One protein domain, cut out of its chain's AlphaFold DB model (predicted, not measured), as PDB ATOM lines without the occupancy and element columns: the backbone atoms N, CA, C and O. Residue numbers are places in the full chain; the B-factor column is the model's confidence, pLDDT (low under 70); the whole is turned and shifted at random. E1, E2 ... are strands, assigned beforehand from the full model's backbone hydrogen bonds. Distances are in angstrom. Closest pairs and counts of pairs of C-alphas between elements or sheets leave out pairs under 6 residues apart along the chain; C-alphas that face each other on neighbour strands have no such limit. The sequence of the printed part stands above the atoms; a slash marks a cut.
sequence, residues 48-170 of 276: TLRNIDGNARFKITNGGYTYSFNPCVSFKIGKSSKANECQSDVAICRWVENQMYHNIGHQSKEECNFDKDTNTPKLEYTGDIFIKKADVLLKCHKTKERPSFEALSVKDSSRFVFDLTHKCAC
ATOM      1  N   THR A  48      39.337  45.042 -13.337       93.12
ATOM      2  CA  THR A  48      39.794  45.216 -14.729       93.12
ATOM      3  C   THR A  48      39.761  43.921 -15.544       93.12
ATOM      4  O   THR A  48      39.918  43.951 -16.765       93.12
ATOM      5  N   LEU A  49      39.569  42.780 -14.878       95.81
ATOM      6  CA  LEU A  49      39.483  41.461 -15.493       95.81
ATOM      7  C   LEU A  49      38.046  41.004 -15.727       95.81
ATOM      8  O   LEU A  49      37.864  39.967 -16.354       95.81
ATOM      9  N   ARG A  50      37.034  41.742 -15.268       95.00
ATOM     10  CA  ARG A  50      35.633  41.401 -15.536       95.00
ATOM     11  C   ARG A  50      35.156  41.976 -16.861       95.00
ATOM     12  O   ARG A  50      35.629  43.018 -17.312       95.00
ATOM     13  N   ASN A  51      34.181  41.313 -17.461       96.00
ATOM     14  CA  ASN A  51      33.369  41.864 -18.531       96.00
ATOM     15  C   ASN A  51      32.014  42.302 -17.952       96.00
ATOM     16  O   ASN A  51      31.371  41.534 -17.239       96.00
ATOM     17  N   ILE A  52      31.589  43.534 -18.236       95.44
ATOM     18  CA  ILE A  52      30.313  44.094 -17.759       95.44
ATOM     19  C   ILE A  52      29.210  44.071 -18.823       95.44
ATOM     20  O   ILE A  52      28.066  44.393 -18.518       95.44
ATOM     21  N   ASP A  53      29.515  43.617 -20.040       96.19
ATOM     22  CA  ASP A  53      28.585  43.624 -21.180       96.19
ATOM     23  C   ASP A  53      27.573  42.462 -21.142       96.19
ATOM     24  O   ASP A  53      26.894  42.169 -22.125       96.19
ATOM     25  N   GLY A  54      27.499  41.735 -20.023       93.81
ATOM     26  CA  GLY A  54      26.645  40.554 -19.857       93.81
ATOM     27  C   GLY A  54      27.153  39.286 -20.553       93.81
ATOM     28  O   GLY A  54      26.466  38.263 -20.516       93.81
ATOM     29  N   ASN A  55      28.349  39.336 -21.149       97.06
ATOM     30  CA  ASN A  55      29.048  38.208 -21.765       97.06
ATOM     31  C   ASN A  55      30.217  37.739 -20.893       97.06
ATOM     32  O   ASN A  55      30.760  38.504 -20.098       97.06
ATOM     33  N   ALA A  56      30.660  36.497 -21.091       98.06
ATOM     34  CA  ALA A  56      31.868  36.005 -20.440       98.06
ATOM     35  C   ALA A  56      33.111  36.803 -20.862       98.06
ATOM     36  O   ALA A  56      33.216  37.251 -22.008       98.06
ATOM     37  N   ARG A  57      34.081  36.955 -19.953       97.94
ATOM     38  CA  ARG A  57      35.389  37.533 -20.288       97.94
ATOM     39  C   ARG A  57      36.300  36.508 -20.948       97.94
ATOM     40  O   ARG A  57      37.009  36.831 -21.899       97.94
ATOM     41  N   PHE A  58      36.317  35.300 -20.400       98.44
ATOM     42  CA  PHE A  58      37.240  34.243 -20.774       98.44
ATOM     43  C   PHE A  58      36.480  33.089 -21.404       98.44
ATOM     44  O   PHE A  58      35.397  32.734 -20.940       98.44
ATOM     45  N   LYS A  59      37.069  32.487 -22.438       98.12
ATOM     46  CA  LYS A  59      36.561  31.283 -23.091       98.12
ATOM     47  C   LYS A  59      37.731  30.392 -23.490       98.12
ATOM     48  O   LYS A  59      38.673  30.877 -24.108       98.12
ATOM     49  N   ILE A  60      37.651  29.110 -23.157       97.69
ATOM     50  CA  ILE A  60      38.665  28.103 -23.502       97.69
ATOM     51  C   ILE A  60      38.019  26.774 -23.861       97.69
ATOM     52  O   ILE A  60      36.896  26.497 -23.446       97.69
ATOM     53  N   THR A  61      38.760  25.931 -24.573       96.44
ATOM     54  CA  THR A  61      38.358  24.560 -24.894       96.44
ATOM     55  C   THR A  61      39.424  23.597 -24.382       96.44
ATOM     56  O   THR A  61      40.607  23.788 -24.648       96.44
ATOM     57  N   ASN A  62      39.015  22.577 -23.630       94.94
ATOM     58  CA  ASN A  62      39.896  21.532 -23.110       94.94
ATOM     59  C   ASN A  62      39.127  20.202 -23.031       94.94
ATOM     60  O   ASN A  62      37.984  20.172 -22.574       94.94
ATOM     61  N   GLY A  63      39.734  19.106 -23.498       91.44
ATOM     62  CA  GLY A  63      39.160  17.760 -23.391       91.44
ATOM     63  C   GLY A  63      37.786  17.596 -24.052       91.44
ATOM     64  O   GLY A  63      36.943  16.877 -23.525       91.44
ATOM     65  N   GLY A  64      37.523  18.306 -25.157       92.69
ATOM     66  CA  GLY A  64      36.232  18.277 -25.861       92.69
ATOM     67  C   GLY A  64      35.126  19.136 -25.233       92.69
ATOM     68  O   GLY A  64      34.031  19.217 -25.783       92.69
ATOM     69  N   TYR A  65      35.406  19.818 -24.122       94.94
ATOM     70  CA  TYR A  65      34.485  20.755 -23.485       94.94
ATOM     71  C   TYR A  65      34.942  22.190 -23.697       94.94
ATOM     72  O   TYR A  65      36.137  22.485 -23.713       94.94
ATOM     73  N   THR A  66      33.977  23.094 -23.814       97.12
ATOM     74  CA  THR A  66      34.219  24.533 -23.788       97.12
ATOM     75  C   THR A  66      33.787  25.093 -22.446       97.12
ATOM     76  O   THR A  66      32.752  24.709 -21.904       97.12
ATOM     77  N   TYR A  67      34.591  26.007 -21.920       97.56
ATOM     78  CA  TYR A  67      34.370  26.688 -20.657       97.56
ATOM     79  C   TYR A  67      34.315  28.187 -20.904       97.56
ATOM     80  O   TYR A  67      35.025  28.718 -21.759       97.56
ATOM     81  N   SER A  68      33.481  28.883 -20.148       98.25
ATOM     82  CA  SER A  68      33.468  30.339 -20.098       98.25
ATOM     83  C   SER A  68      33.416  30.821 -18.670       98.25
ATOM     84  O   SER A  68      32.732  30.223 -17.848       98.25
ATOM     85  N   PHE A  69      34.141  31.897 -18.399       98.50
ATOM     86  CA  PHE A  69      34.292  32.460 -17.068       98.50
ATOM     87  C   PHE A  69      34.219  33.984 -17.130       98.50
ATOM     88  O   PHE A  69      34.747  34.616 -18.055       98.50
ATOM     89  N   ASN A  70      33.570  34.576 -16.136       98.06
ATOM     90  CA  ASN A  70      33.591  36.009 -15.902       98.06
ATOM     91  C   ASN A  70      33.773  36.263 -14.404       98.06
ATOM     92  O   ASN A  70      32.907  35.853 -13.634       98.06
ATOM     93  N   PRO A  71      34.868  36.906 -13.966       95.94
ATOM     94  CA  PRO A  71      35.055  37.179 -12.551       95.94
ATOM     95  C   PRO A  71      34.045  38.225 -12.076       95.94
ATOM     96  O   PRO A  71      33.883  39.270 -12.710       95.94
ATOM     97  N   CYS A  72      33.406  37.943 -10.939       93.38
ATOM     98  CA  CYS A  72      32.618  38.860 -10.113       93.38
ATOM     99  C   CYS A  72      31.473  39.646 -10.792       93.38
ATOM    100  O   CYS A  72      30.895  40.564 -10.204       93.38
ATOM    101  N   VAL A  73      31.081  39.255 -12.008       94.88
ATOM    102  CA  VAL A  73      29.877  39.719 -12.707       94.88
ATOM    103  C   VAL A  73      29.254  38.530 -13.415       94.88
ATOM    104  O   VAL A  73      29.904  37.855 -14.215       94.88
ATOM    105  N   SER A  74      27.966  38.305 -13.165       97.19
ATOM    106  CA  SER A  74      27.260  37.213 -13.814       97.19
ATOM    107  C   SER A  74      27.082  37.476 -15.308       97.19
ATOM    108  O   SER A  74      26.919  38.613 -15.753       97.19
ATOM    109  N   PHE A  75      27.101  36.407 -16.096       97.94
ATOM    110  CA  PHE A  75      26.835  36.471 -17.529       97.94
ATOM    111  C   PHE A  75      25.784  35.439 -17.939       97.94
ATOM    112  O   PHE A  75      25.258  34.684 -17.121       97.94
ATOM    113  N   LYS A  76      25.452  35.436 -19.228       97.38
ATOM    114  CA  LYS A  76      24.533  34.479 -19.851       97.38
ATOM    115  C   LYS A  76      25.092  34.055 -21.204       97.38
ATOM    116  O   LYS A  76      25.713  34.857 -21.895       97.38
ATOM    117  N   ILE A  77      24.909  32.790 -21.573       96.31
ATOM    118  CA  ILE A  77      25.422  32.244 -22.835       96.31
ATOM    119  C   ILE A  77      24.498  31.159 -23.392       96.31
ATOM    120  O   ILE A  77      23.850  30.423 -22.652       96.31
ATOM    121  N   GLY A  78      24.449  31.053 -24.720       93.81
ATOM    122  CA  GLY A  78      23.610  30.086 -25.423       93.81
ATOM    123  C   GLY A  78      22.142  30.513 -25.511       93.81
ATOM    124  O   GLY A  78      21.718  31.517 -24.938       93.81
ATOM    125  N   LYS A  79      21.355  29.744 -26.272       93.12
ATOM    126  CA  LYS A  79      19.919  29.999 -26.452       93.12
ATOM    127  C   LYS A  79      19.155  29.659 -25.174       93.12
ATOM    128  O   LYS A  79      19.447  28.642 -24.541       93.12
ATOM    129  N   SER A  80      18.154  30.471 -24.840       93.31
ATOM    130  CA  SER A  80      17.257  30.193 -23.718       93.31
ATOM    131  C   SER A  80      16.490  28.897 -23.983       93.31
ATOM    132  O   SER A  80      15.749  28.787 -24.959       93.31
ATOM    133  N   SER A  81      16.731  27.882 -23.157       91.75
ATOM    134  CA  SER A  81      16.048  26.590 -23.216       91.75
ATOM    135  C   SER A  81      16.124  25.906 -21.853       91.75
ATOM    136  O   SER A  81      16.987  26.237 -21.043       91.75
ATOM    137  N   LYS A  82      15.258  24.915 -21.607       88.12
ATOM    138  CA  LYS A  82      15.283  24.137 -20.354       88.12
ATOM    139  C   LYS A  82      16.586  23.351 -20.145       88.12
ATOM    140  O   LYS A  82      16.883  22.995 -19.017       88.12
ATOM    141  N   ALA A  83      17.334  23.081 -21.215       90.25
ATOM    142  CA  ALA A  83      18.609  22.363 -21.176       90.25
ATOM    143  C   ALA A  83      19.827  23.300 -21.055       90.25
ATOM    144  O   ALA A  83      20.966  22.844 -21.133       90.25
ATOM    145  N   ASN A  84      19.596  24.614 -20.940       94.19
ATOM    146  CA  ASN A  84      20.650  25.601 -20.783       94.19
ATOM    147  C   ASN A  84      20.587  26.218 -19.386       94.19
ATOM    148  O   ASN A  84      19.816  27.144 -19.140       94.19
ATOM    149  N   GLU A  85      21.432  25.714 -18.492       95.19
ATOM    150  CA  GLU A  85      21.552  26.199 -17.113       95.19
ATOM    151  C   GLU A  85      22.283  27.557 -17.047       95.19
ATOM    152  O   GLU A  85      22.176  28.295 -16.069       95.19
ATOM    153  N   CYS A  86      22.987  27.951 -18.113       96.75
ATOM    154  CA  CYS A  86      23.811  29.155 -18.158       96.75
ATOM    155  C   CYS A  86      23.036  30.417 -18.587       96.75
ATOM    156  O   CYS A  86      23.484  31.183 -19.447       96.75
ATOM    157  N   GLN A  87      21.857  30.632 -17.999       96.44
ATOM    158  CA  GLN A  87      20.963  31.755 -18.322       96.44
ATOM    159  C   GLN A  87      20.855  32.806 -17.207       96.44
ATOM    160  O   GLN A  87      20.437  33.936 -17.469       96.44
ATOM    161  N   SER A  88      21.243  32.465 -15.978       95.50
ATOM    162  CA  SER A  88      21.168  33.363 -14.824       95.50
ATOM    163  C   SER A  88      22.207  32.998 -13.771       95.50
ATOM    164  O   SER A  88      22.453  31.818 -13.544       95.50
ATOM    165  N   ASP A  89      22.753  34.012 -13.094       96.25
ATOM    166  CA  ASP A  89      23.684  33.840 -11.969       96.25
ATOM    167  C   ASP A  89      24.907  32.963 -12.301       96.25
ATOM    168  O   ASP A  89      25.338  32.129 -11.511       96.25
ATOM    169  N   VAL A  90      25.462  33.129 -13.502       97.56
ATOM    170  CA  VAL A  90      26.576  32.315 -14.002       97.56
ATOM    171  C   VAL A  90      27.892  33.053 -13.797       97.56
ATOM    172  O   VAL A  90      28.074  34.128 -14.369       97.56
ATOM    173  N   ALA A  91      28.817  32.464 -13.044       97.75
ATOM    174  CA  ALA A  91      30.225  32.859 -13.040       97.75
ATOM    175  C   ALA A  91      31.057  31.951 -13.946       97.75
ATOM    176  O   ALA A  91      31.962  32.439 -14.619       97.75
ATOM    177  N   ILE A  92      30.746  30.648 -14.004       98.06
ATOM    178  CA  ILE A  92      31.428  29.686 -14.878       98.06
ATOM    179  C   ILE A  92      30.403  28.779 -15.568       98.06
ATOM    180  O   ILE A  92      29.592  28.124 -14.919       98.06
ATOM    181  N   CYS A  93      30.480  28.693 -16.894       97.44
ATOM    182  CA  CYS A  93      29.662  27.798 -17.709       97.44
ATOM    183  C   CYS A  93      30.533  26.776 -18.438       97.44
ATOM    184  O   CYS A  93      31.601  27.129 -18.942       97.44
ATOM    185  N   ARG A  94      30.052  25.537 -18.564       96.00
ATOM    186  CA  ARG A  94      30.663  24.471 -19.370       96.00
ATOM    187  C   ARG A  94      29.655  23.923 -20.366       96.00
ATOM    188  O   ARG A  94      28.510  23.690 -20.000       96.00
ATOM    189  N   TRP A  95      30.075  23.645 -21.594       95.75
ATOM    190  CA  TRP A  95      29.217  22.985 -22.578       95.75
ATOM    191  C   TRP A  95      30.016  22.187 -23.605       95.75
ATOM    192  O   TRP A  95      31.227  22.367 -23.762       95.75
ATOM    193  N   VAL A  96      29.313  21.314 -24.323       94.62
ATOM    194  CA  VAL A  96      29.774  20.730 -25.589       94.62
ATOM    195  C   VAL A  96      29.041  21.449 -26.715       94.62
ATOM    196  O   VAL A  96      27.860  21.781 -26.583       94.62
ATOM    197  N   GLU A  97      29.742  21.753 -27.803       88.44
ATOM    198  CA  GLU A  97      29.162  22.485 -28.927       88.44
ATOM    199  C   GLU A  97      27.894  21.787 -29.444       88.44
ATOM    200  O   GLU A  97      27.874  20.574 -29.639       88.44
ATOM    201  N   ASN A  98      26.820  22.562 -29.620       84.44
ATOM    202  CA  ASN A  98      25.487  22.085 -30.015       84.44
ATOM    203  C   ASN A  98      24.805  21.092 -29.047       84.44
ATOM    204  O   ASN A  98      23.843  20.438 -29.444       84.44
ATOM    205  N   GLN A  99      25.252  20.993 -27.790       89.38
ATOM    206  CA  GLN A  99      24.631  20.135 -26.772       89.38
ATOM    207  C   GLN A  99      24.140  20.945 -25.554       89.38
ATOM    208  O   GLN A  99      23.490  21.981 -25.709       89.38
ATOM    209  N   MET A 100      24.403  20.444 -24.343       91.62
ATOM    210  CA  MET A 100      23.924  20.979 -23.070       91.62
ATOM    211  C   MET A 100      24.908  21.982 -22.469       91.62
ATOM    212  O   MET A 100      26.126  21.820 -22.582       91.62
ATOM    213  N   TYR A 101      24.355  23.007 -21.821       95.44
ATOM    214  CA  TYR A 101      25.100  24.018 -21.078       95.44
ATOM    215  C   TYR A 101      24.872  23.794 -19.591       95.44
ATOM    216  O   TYR A 101      23.727  23.817 -19.142       95.44
ATOM    217  N   HIS A 102      25.965  23.631 -18.855       95.56
ATOM    218  CA  HIS A 102      25.960  23.403 -17.421       95.56
ATOM    219  C   HIS A 102      26.529  24.600 -16.674       95.56
ATOM    220  O   HIS A 102      27.642  25.055 -16.976       95.56
ATOM    221  N   ASN A 103      25.783  25.087 -15.683       96.75
ATOM    222  CA  ASN A 103      26.269  26.126 -14.788       96.75
ATOM    223  C   ASN A 103      27.134  25.474 -13.708       96.75
ATOM    224  O   ASN A 103      26.652  24.856 -12.761       96.75
ATOM    225  N   ILE A 104      28.449  25.576 -13.880       96.81
ATOM    226  CA  ILE A 104      29.408  24.885 -13.015       96.81
ATOM    227  C   ILE A 104      29.905  25.776 -11.871       96.81
ATOM    228  O   ILE A 104      30.687  25.322 -11.039       96.81
ATOM    229  N   GLY A 105      29.457  27.034 -11.820       97.00
ATOM    230  CA  GLY A 105      29.801  27.978 -10.766       97.00
ATOM    231  C   GLY A 105      28.859  29.176 -10.744       97.00
ATOM    232  O   GLY A 105      28.857  29.986 -11.674       97.00
ATOM    233  N   HIS A 106      28.099  29.308  -9.656       97.00
ATOM    234  CA  HIS A 106      27.177  30.417  -9.440       97.00
ATOM    235  C   HIS A 106      27.882  31.672  -8.935       97.00
ATOM    236  O   HIS A 106      28.601  31.619  -7.938       97.00
ATOM    237  N   GLN A 107      27.600  32.818  -9.552       96.50
ATOM    238  CA  GLN A 107      28.198  34.095  -9.154       96.50
ATOM    239  C   GLN A 107      27.774  34.530  -7.743       96.50
ATOM    240  O   GLN A 107      28.574  35.095  -6.998       96.50
ATOM    241  N   SER A 108      26.532  34.249  -7.349       94.25
ATOM    242  CA  SER A 108      26.011  34.544  -6.009       94.25
ATOM    243  C   SER A 108      26.661  33.725  -4.889       94.25
ATOM    244  O   SER A 108      26.567  34.112  -3.724       94.25
ATOM    245  N   LYS A 109      27.324  32.614  -5.238       94.62
ATOM    246  CA  LYS A 109      28.008  31.694  -4.319       94.62
ATOM    247  C   LYS A 109      29.533  31.800  -4.427       94.62
ATOM    248  O   LYS A 109      30.225  30.826  -4.142       94.62
ATOM    249  N   GLU A 110      30.039  32.938  -4.901       94.25
ATOM    250  CA  GLU A 110      31.472  33.220  -4.916       94.25
ATOM    251  C   GLU A 110      32.003  33.344  -3.486       94.25
ATOM    252  O   GLU A 110      31.481  34.115  -2.676       94.25
ATOM    253  N   GLU A 111      33.080  32.622  -3.207       93.00
ATOM    254  CA  GLU A 111      33.865  32.745  -1.990       93.00
ATOM    255  C   GLU A 111      35.335  32.954  -2.348       93.00
ATOM    256  O   GLU A 111      35.885  32.310  -3.241       93.00
ATOM    257  N   CYS A 112      35.994  33.861  -1.638       91.31
ATOM    258  CA  CYS A 112      37.425  34.085  -1.786       91.31
ATOM    259  C   CYS A 112      38.156  33.239  -0.752       91.31
ATOM    260  O   CYS A 112      37.910  33.377   0.443       91.31
ATOM    261  N   ASN A 113      39.039  32.363  -1.214       92.25
ATOM    262  CA  ASN A 113      39.741  31.398  -0.380       92.25
ATOM    263  C   ASN A 113      41.210  31.294  -0.809       92.25
ATOM    264  O   ASN A 113      41.641  31.919  -1.776       92.25
ATOM    265  N   PHE A 114      41.975  30.461  -0.109       91.19
ATOM    266  CA  PHE A 114      43.334  30.094  -0.498       91.19
ATOM    267  C   PHE A 114      43.390  28.605  -0.806       91.19
ATOM    268  O   PHE A 114      42.716  27.785  -0.175       91.19
ATOM    269  N   ASP A 115      44.173  28.254  -1.816       92.12
ATOM    270  CA  ASP A 115      44.552  26.871  -2.037       92.12
ATOM    271  C   ASP A 115      45.402  26.378  -0.859       92.12
ATOM    272  O   ASP A 115      46.360  27.035  -0.458       92.12
ATOM    273  N   LYS A 116      45.037  25.228  -0.283       90.69
ATOM    274  CA  LYS A 116      45.637  24.747   0.971       90.69
ATOM    275  C   LYS A 116      47.099  24.340   0.814       90.69
ATOM    276  O   LYS A 116      47.854  24.437   1.775       90.69
ATOM    277  N   ASP A 117      47.473  23.886  -0.378       91.25
ATOM    278  CA  ASP A 117      48.792  23.317  -0.631       91.25
ATOM    279  C   ASP A 117      49.779  24.402  -1.068       91.25
ATOM    280  O   ASP A 117      50.928  24.429  -0.633       91.25
ATOM    281  N   THR A 118      49.325  25.321  -1.921       92.38
ATOM    282  CA  THR A 118      50.177  26.357  -2.523       92.38
ATOM    283  C   THR A 118      50.037  27.731  -1.875       92.38
ATOM    284  O   THR A 118      50.813  28.630  -2.196       92.38
ATOM    285  N   ASN A 119      49.044  27.919  -1.001       90.19
ATOM    286  CA  ASN A 119      48.637  29.224  -0.475       90.19
ATOM    287  C   ASN A 119      48.330  30.251  -1.587       90.19
ATOM    288  O   ASN A 119      48.461  31.459  -1.396       90.19
ATOM    289  N   THR A 120      47.945  29.773  -2.774       93.62
ATOM    290  CA  THR A 120      47.569  30.632  -3.901       93.62
ATOM    291  C   THR A 120      46.155  31.163  -3.663       93.62
ATOM    292  O   THR A 120      45.258  30.358  -3.394       93.62
ATOM    293  N   PRO A 121      45.910  32.481  -3.773       94.19
ATOM    294  CA  PRO A 121      44.560  33.023  -3.674       94.19
ATOM    295  C   PRO A 121      43.669  32.431  -4.770       94.19
ATOM    296  O   PRO A 121      44.104  32.249  -5.909       94.19
ATOM    297  N   LYS A 122      42.416  32.119  -4.440       95.31
ATOM    298  CA  LYS A 122      41.458  31.513  -5.363       95.31
ATOM    299  C   LYS A 122      40.049  32.068  -5.190       95.31
ATOM    300  O   LYS A 122      39.631  32.405  -4.084       95.31
ATOM    301  N   LEU A 123      39.313  32.102  -6.295       95.81
ATOM    302  CA  LEU A 123      37.864  32.275  -6.292       95.81
ATOM    303  C   LEU A 123      37.231  30.887  -6.328       95.81
ATOM    304  O   LEU A 123      37.509  30.104  -7.233       95.81
ATOM    305  N   GLU A 124      36.418  30.573  -5.334       95.75
ATOM    306  CA  GLU A 124      35.681  29.322  -5.233       95.75
ATOM    307  C   GLU A 124      34.208  29.582  -5.548       95.75
ATOM    308  O   GLU A 124      33.583  30.473  -4.981       95.75
ATOM    309  N   TYR A 125      33.652  28.788  -6.456       96.25
ATOM    310  CA  TYR A 125      32.254  28.851  -6.853       96.25
ATOM    311  C   TYR A 125      31.583  27.509  -6.595       96.25
ATOM    312  O   TYR A 125      32.156  26.452  -6.857       96.25
ATOM    313  N   THR A 126      30.339  27.542  -6.129       95.50
ATOM    314  CA  THR A 126      29.499  26.340  -6.018       95.50
ATOM    315  C   THR A 126      28.595  26.242  -7.244       95.50
ATOM    316  O   THR A 126      27.979  27.245  -7.605       95.50
ATOM    317  N   GLY A 127      28.520  25.068  -7.875       92.75
ATOM    318  CA  GLY A 127      27.642  24.788  -9.019       92.75
ATOM    319  C   GLY A 127      26.301  24.162  -8.613       92.75
ATOM    320  O   GLY A 127      25.877  24.263  -7.456       92.75
ATOM    321  N   ASP A 128      25.646  23.521  -9.583       87.12
ATOM    322  CA  ASP A 128      24.424  22.729  -9.393       87.12
ATOM    323  C   ASP A 128      24.698  21.305  -8.851       87.12
ATOM    324  O   ASP A 128      25.837  20.914  -8.622       87.12
ATOM    325  N   ILE A 129      23.644  20.508  -8.626       75.38
ATOM    326  CA  ILE A 129      23.619  19.255  -7.826       75.38
ATOM    327  C   ILE A 129      24.783  18.282  -8.108       75.38
ATOM    328  O   ILE A 129      25.303  17.656  -7.183       75.38
ATOM    329  N   PHE A 130      25.204  18.141  -9.365       81.62
ATOM    330  CA  PHE A 130      26.269  17.207  -9.756       81.62
ATOM    331  C   PHE A 130      27.682  17.802  -9.659       81.62
ATOM    332  O   PHE A 130      28.666  17.065  -9.697       81.62
ATOM    333  N   ILE A 131      27.797  19.124  -9.521       80.31
ATOM    334  CA  ILE A 131      29.054  19.867  -9.547       80.31
ATOM    335  C   ILE A 131      29.214  20.607  -8.230       80.31
ATOM    336  O   ILE A 131      28.605  21.645  -7.979       80.31
ATOM    337  N   LYS A 132      30.086  20.070  -7.378       85.88
ATOM    338  CA  LYS A 132      30.257  20.596  -6.028       85.88
ATOM    339  C   LYS A 132      30.954  21.947  -6.058       85.88
ATOM    340  O   LYS A 132      30.468  22.879  -5.426       85.88
ATOM    341  N   LYS A 133      32.098  22.040  -6.745       94.00
ATOM    342  CA  LYS A 133      32.954  23.235  -6.698       94.00
ATOM    343  C   LYS A 133      33.698  23.497  -8.005       94.00
ATOM    344  O   LYS A 133      34.147  22.568  -8.675       94.00
ATOM    345  N   ALA A 134      33.897  24.769  -8.312       95.75
ATOM    346  CA  ALA A 134      34.815  25.241  -9.332       95.75
ATOM    347  C   ALA A 134      35.763  26.277  -8.712       95.75
ATOM    348  O   ALA A 134      35.322  27.298  -8.195       95.75
ATOM    349  N   ASP A 135      37.061  25.996  -8.758       96.19
ATOM    350  CA  ASP A 135      38.117  26.855  -8.234       96.19
ATOM    351  C   ASP A 135      38.823  27.584  -9.380       96.19
ATOM    352  O   ASP A 135      39.234  26.958 -10.355       96.19
ATOM    353  N   VAL A 136      39.029  28.891  -9.247       97.44
ATOM    354  CA  VAL A 136      39.880  29.693 -10.133       97.44
ATOM    355  C   VAL A 136      41.075  30.193  -9.330       97.44
ATOM    356  O   VAL A 136      40.947  31.113  -8.525       97.44
ATOM    357  N   LEU A 137      42.239  29.582  -9.542       97.12
ATOM    358  CA  LEU A 137      43.501  29.952  -8.909       97.12
ATOM    359  C   LEU A 137      44.048  31.239  -9.541       97.12
ATOM    360  O   LEU A 137      44.224  31.331 -10.759       97.12
ATOM    361  N   LEU A 138      44.339  32.238  -8.714       97.44
ATOM    362  CA  LEU A 138      44.845  33.540  -9.137       97.44
ATOM    363  C   LEU A 138      46.379  33.512  -9.165       97.44
ATOM    364  O   LEU A 138      47.052  33.699  -8.153       97.44
ATOM    365  N   LYS A 139      46.952  33.295 -10.351       97.81
ATOM    366  CA  LYS A 139      48.405  33.219 -10.550       97.81
ATOM    367  C   LYS A 139      49.000  34.593 -10.849       97.81
ATOM    368  O   LYS A 139      48.803  35.169 -11.922       97.81
ATOM    369  N   CYS A 140      49.773  35.115  -9.902       97.75
ATOM    370  CA  CYS A 140      50.474  36.385 -10.059       97.75
ATOM    371  C   CYS A 140      51.574  36.299 -11.129       97.75
ATOM    372  O   CYS A 140      52.507  35.505 -11.022       97.75
ATOM    373  N   HIS A 141      51.505  37.181 -12.127       98.19
ATOM    374  CA  HIS A 141      52.599  37.408 -13.072       98.19
ATOM    375  C   HIS A 141      52.752  38.903 -13.362       98.19
ATOM    376  O   HIS A 141      52.033  39.465 -14.189       98.19
ATOM    377  N   LYS A 142      53.712  39.555 -12.692       97.25
ATOM    378  CA  LYS A 142      53.832  41.027 -12.615       97.25
ATOM    379  C   LYS A 142      53.884  41.743 -13.971       97.25
ATOM    380  O   LYS A 142      53.388  42.857 -14.077       97.25
ATOM    381  N   THR A 143      54.451  41.112 -14.998       96.31
ATOM    382  CA  THR A 143      54.618  41.699 -16.343       96.31
ATOM    383  C   THR A 143      53.560  41.248 -17.357       96.31
ATOM    384  O   THR A 143      53.624  41.624 -18.525       96.31
ATOM    385  N   LYS A 144      52.583  40.419 -16.954       97.31
ATOM    386  CA  LYS A 144      51.583  39.866 -17.877       97.31
ATOM    387  C   LYS A 144      50.409  40.831 -18.017       97.31
ATOM    388  O   LYS A 144      49.497  40.825 -17.196       97.31
ATOM    389  N   GLU A 145      50.462  41.637 -19.074       96.00
ATOM    390  CA  GLU A 145      49.442  42.634 -19.445       96.00
ATOM    391  C   GLU A 145      48.154  42.020 -20.010       96.00
ATOM    392  O   GLU A 145      47.081  42.608 -19.913       96.00
ATOM    393  N   ARG A 146      48.249  40.834 -20.624       97.19
ATOM    394  CA  ARG A 146      47.097  40.100 -21.160       97.19
ATOM    395  C   ARG A 146      46.830  38.859 -20.309       97.19
ATOM    396  O   ARG A 146      47.742  38.044 -20.162       97.19
ATOM    397  N   PRO A 147      45.620  38.687 -19.753       97.81
ATOM    398  CA  PRO A 147      45.318  37.545 -18.894       97.81
ATOM    399  C   PRO A 147      45.358  36.209 -19.660       97.81
ATOM    400  O   PRO A 147      44.882  36.129 -20.789       97.81
ATOM    401  N   SER A 148      45.905  35.164 -19.024       98.31
ATOM    402  CA  SER A 148      45.736  33.745 -19.417       98.31
ATOM    403  C   SER A 148      44.616  33.152 -18.586       98.31
ATOM    404  O   SER A 148      44.637  33.331 -17.369       98.31
ATOM    405  N   PHE A 149      43.727  32.387 -19.208       98.31
ATOM    406  CA  PHE A 149      42.789  31.525 -18.500       98.31
ATOM    407  C   PHE A 149      42.957  30.099 -19.014       98.31
ATOM    408  O   PHE A 149      42.941  29.904 -20.225       98.31
ATOM    409  N   GLU A 150      43.158  29.127 -18.130       97.75
ATOM    410  CA  GLU A 150      43.471  27.737 -18.490       97.75
ATOM    411  C   GLU A 150      42.708  26.772 -17.575       97.75
ATOM    412  O   GLU A 150      42.506  27.052 -16.398       97.75
ATOM    413  N   ALA A 151      42.261  25.631 -18.104       95.75
ATOM    414  CA  ALA A 151      41.619  24.585 -17.307       95.75
ATOM    415  C   ALA A 151      42.675  23.577 -16.853       95.75
ATOM    416  O   ALA A 151      43.279  22.900 -17.690       95.75
ATOM    417  N   LEU A 152      42.871  23.463 -15.540       91.31
ATOM    418  CA  LEU A 152      43.704  22.428 -14.947       91.31
ATOM    419  C   LEU A 152      42.926  21.111 -14.919       91.31
ATOM    420  O   LEU A 152      41.706  21.096 -14.780       91.31
ATOM    421  N   SER A 153      43.645  20.004 -15.119       69.81
ATOM    422  CA  SER A 153      43.082  18.656 -15.273       69.81
ATOM    423  C   SER A 153      41.891  18.386 -14.342       69.81
ATOM    424  O   SER A 153      41.995  18.502 -13.119       69.81
ATOM    425  N   VAL A 154      40.761  17.998 -14.942       66.56
ATOM    426  CA  VAL A 154      39.537  17.591 -14.244       66.56
ATOM    427  C   VAL A 154      39.771  16.188 -13.686       66.56
ATOM    428  O   VAL A 154      39.424  15.191 -14.313       66.56
ATOM    429  N   LYS A 155      40.440  16.096 -12.533       63.31
ATOM    430  CA  LYS A 155      40.692  14.802 -11.872       63.31
ATOM    431  C   LYS A 155      39.406  14.153 -11.360       63.31
ATOM    432  O   LYS A 155      39.348  12.935 -11.241       63.31
ATOM    433  N   ASP A 156      38.392  14.962 -11.067       77.69
ATOM    434  CA  ASP A 156      37.088  14.530 -10.583       77.69
ATOM    435  C   ASP A 156      35.994  15.321 -11.306       77.69
ATOM    436  O   ASP A 156      36.042  16.547 -11.383       77.69
ATOM    437  N   SER A 157      34.980  14.616 -11.807       80.31
ATOM    438  CA  SER A 157      33.760  15.197 -12.378       80.31
ATOM    439  C   SER A 157      33.053  16.208 -11.463       80.31
ATOM    440  O   SER A 157      32.297  17.044 -11.957       80.31
ATOM    441  N   SER A 158      33.304  16.146 -10.151       88.50
ATOM    442  CA  SER A 158      32.661  16.993  -9.146       88.50
ATOM    443  C   SER A 158      33.421  18.284  -8.809       88.50
ATOM    444  O   SER A 158      32.841  19.168  -8.166       88.50
ATOM    445  N   ARG A 159      34.692  18.418  -9.231       92.31
ATOM    446  CA  ARG A 159      35.536  19.584  -8.929       92.31
ATOM    447  C   ARG A 159      36.344  20.045 -10.138       92.31
ATOM    448  O   ARG A 159      37.200  19.325 -10.644       92.31
ATOM    449  N   PHE A 160      36.122  21.290 -10.536       94.94
ATOM    450  CA  PHE A 160      36.853  21.936 -11.625       94.94
ATOM    451  C   PHE A 160      37.901  22.885 -11.057       94.94
ATOM    452  O   PHE A 160      37.635  23.580 -10.080       94.94
ATOM    453  N   VAL A 161      39.084  22.922 -11.665       95.62
ATOM    454  CA  VAL A 161      40.149  23.848 -11.274       95.62
ATOM    455  C   VAL A 161      40.633  24.574 -12.519       95.62
ATOM    456  O   VAL A 161      40.898  23.956 -13.549       95.62
ATOM    457  N   PHE A 162      40.748  25.889 -12.427       97.56
ATOM    458  CA  PHE A 162      41.216  26.759 -13.491       97.56
ATOM    459  C   PHE A 162      42.349  27.637 -12.983       97.56
ATOM    460  O   PHE A 162      42.391  27.984 -11.806       97.56
ATOM    461  N   ASP A 163      43.222  28.051 -13.888       97.88
ATOM    462  CA  ASP A 163      44.232  29.067 -13.642       97.88
ATOM    463  C   ASP A 163      43.842  30.370 -14.328       97.88
ATOM    464  O   ASP A 163      43.602  30.397 -15.535       97.88
ATOM    465  N   LEU A 164      43.864  31.470 -13.579       98.25
ATOM    466  CA  LEU A 164      43.827  32.827 -14.111       98.25
ATOM    467  C   LEU A 164      45.170  33.501 -13.835       98.25
ATOM    468  O   LEU A 164      45.456  33.906 -12.709       98.25
ATOM    469  N   THR A 165      46.001  33.644 -14.868       98.50
ATOM    470  CA  THR A 165      47.327  34.265 -14.739       98.50
ATOM    471  C   THR A 165      47.318  35.693 -15.264       98.50
ATOM    472  O   THR A 165      47.104  35.914 -16.461       98.50
ATOM    473  N   HIS A 166      47.599  36.667 -14.399       98.31
ATOM    474  CA  HIS A 166      47.647  38.084 -14.765       98.31
ATOM    475  C   HIS A 166      48.432  38.910 -13.738       98.31
ATOM    476  O   HIS A 166      48.607  38.491 -12.592       98.31
ATOM    477  N   LYS A 167      48.837  40.133 -14.098       97.44
ATOM    478  CA  LYS A 167      49.426  41.071 -13.129       97.44
ATOM    479  C   LYS A 167      48.457  41.455 -12.001       97.44
ATOM    480  O   LYS A 167      48.873  41.611 -10.865       97.44
ATOM    481  N   CYS A 168      47.152  41.525 -12.269       96.75
ATOM    482  CA  CYS A 168      46.147  41.853 -11.242       96.75
ATOM    483  C   CYS A 168      45.844  40.719 -10.255       96.75
ATOM    484  O   CYS A 168      45.201  40.964  -9.242       96.75
ATOM    485  N   ALA A 169      46.336  39.507 -10.523       96.50
ATOM    486  CA  ALA A 169      46.367  38.439  -9.528       96.50
ATOM    487  C   ALA A 169      47.520  38.620  -8.520       96.50
ATOM    488  O   ALA A 169      47.653  37.832  -7.591       96.50
ATOM    489  N   CYS A 170      48.374  39.635  -8.698       96.75
ATOM    490  CA  CYS A 170      49.383  40.009  -7.718       96.75
ATOM    491  C   CYS A 170      48.791  40.941  -6.648       96.75
ATOM    492  O   CYS A 170      48.029  41.852  -6.993       96.75
TER     493      CYS A 170
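AT A GLANCE: This is residues 48 to 170 of the 276 residues of an uncharacterized protein of Stylophora pistillata (UniProt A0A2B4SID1). Two twisted sheets stand face to face as a sandwich with crossed strands: E1 to E4 make one, E5, E6, E7, E9 and E8 the other. The sheets come together at E1 and E8, and again where the end of E4 meets E6 and E7, while the long loop of residues 70 to 89 reaches out at one end as far as Lys 82. The printed part has 123 residues with no named helix and nine named strands, E1 to E9 in chain order; the class is all strand, though under half of the residues, 56, are in named elements. The four-stranded sheet is antiparallel, in the order E1, E2, E3, E4; the other is mixed, in the order E5, E6, E7, E9, E8. The whole is compact, with a radius of gyration of the C-alphas of 13.7 A and spans of 42 by 31 by 27 A.

HOW THE PARTS SIT: E1, residues 58 to 62, E2, residues 65 to 69, E3, residues 90 to 95, and E4, residues 101 to 106, form a meander, each strand the antiparallel neighbour of the one before. Within hydrogen-bond range are N 60 and O 67 at 3.0 A, N 68 and O 93 at 2.8 A, and N 94 and O 102 at 2.9 A. E5, residues 111 to 114, E6, residues 121 to 125, and E7, residues 133 to 140, form a second meander, with N 113 and O 122 at 2.9 A and N 136 and O 123 at 2.8 A. E9, residues 159 to 166, is parallel to E7 at 21 degrees, with N 162 and O 135 at 2.8 A. E8, residues 148 to 156, forms a hairpin with E9, with N 150 and O 163 at 2.9 A. The strands of the two sheets cross at 63 degrees. The closest C-alphas of E1 and E8 are those of Phe 58 and Phe 149, 6.6 A apart; those of E4 and E6 are Gly 105 and Tyr 125, 4.7 A apart. E1 and E7 are apart.

IN THESE COORDINATES: E1 begins at C-alpha 58 (37.240, 34.243, -20.774). E7, E8 and E9 measure 22.2 A, 22.8 A and 22.9 A from first to last C-alpha; E1 to E4 measure 13.2, 13.3, 12.9 and 13.4 A, E5 9.9 A and E6 13.4 A. E5 begins at C-alpha 111 (33.865, 32.745, -1.990), and E9 ends at C-alpha 166 (47.647, 38.084, -14.765).

THE WHOLE: The C-alphas of Lys 82 and Thr 143, the two farthest apart, are 43.3 A apart. The printed part has no cut. The link from E2 to E3, 20 residues, is long. Mean pLDDT of the printed part is 93.8; residues 153 to 155, in E8, are under 70.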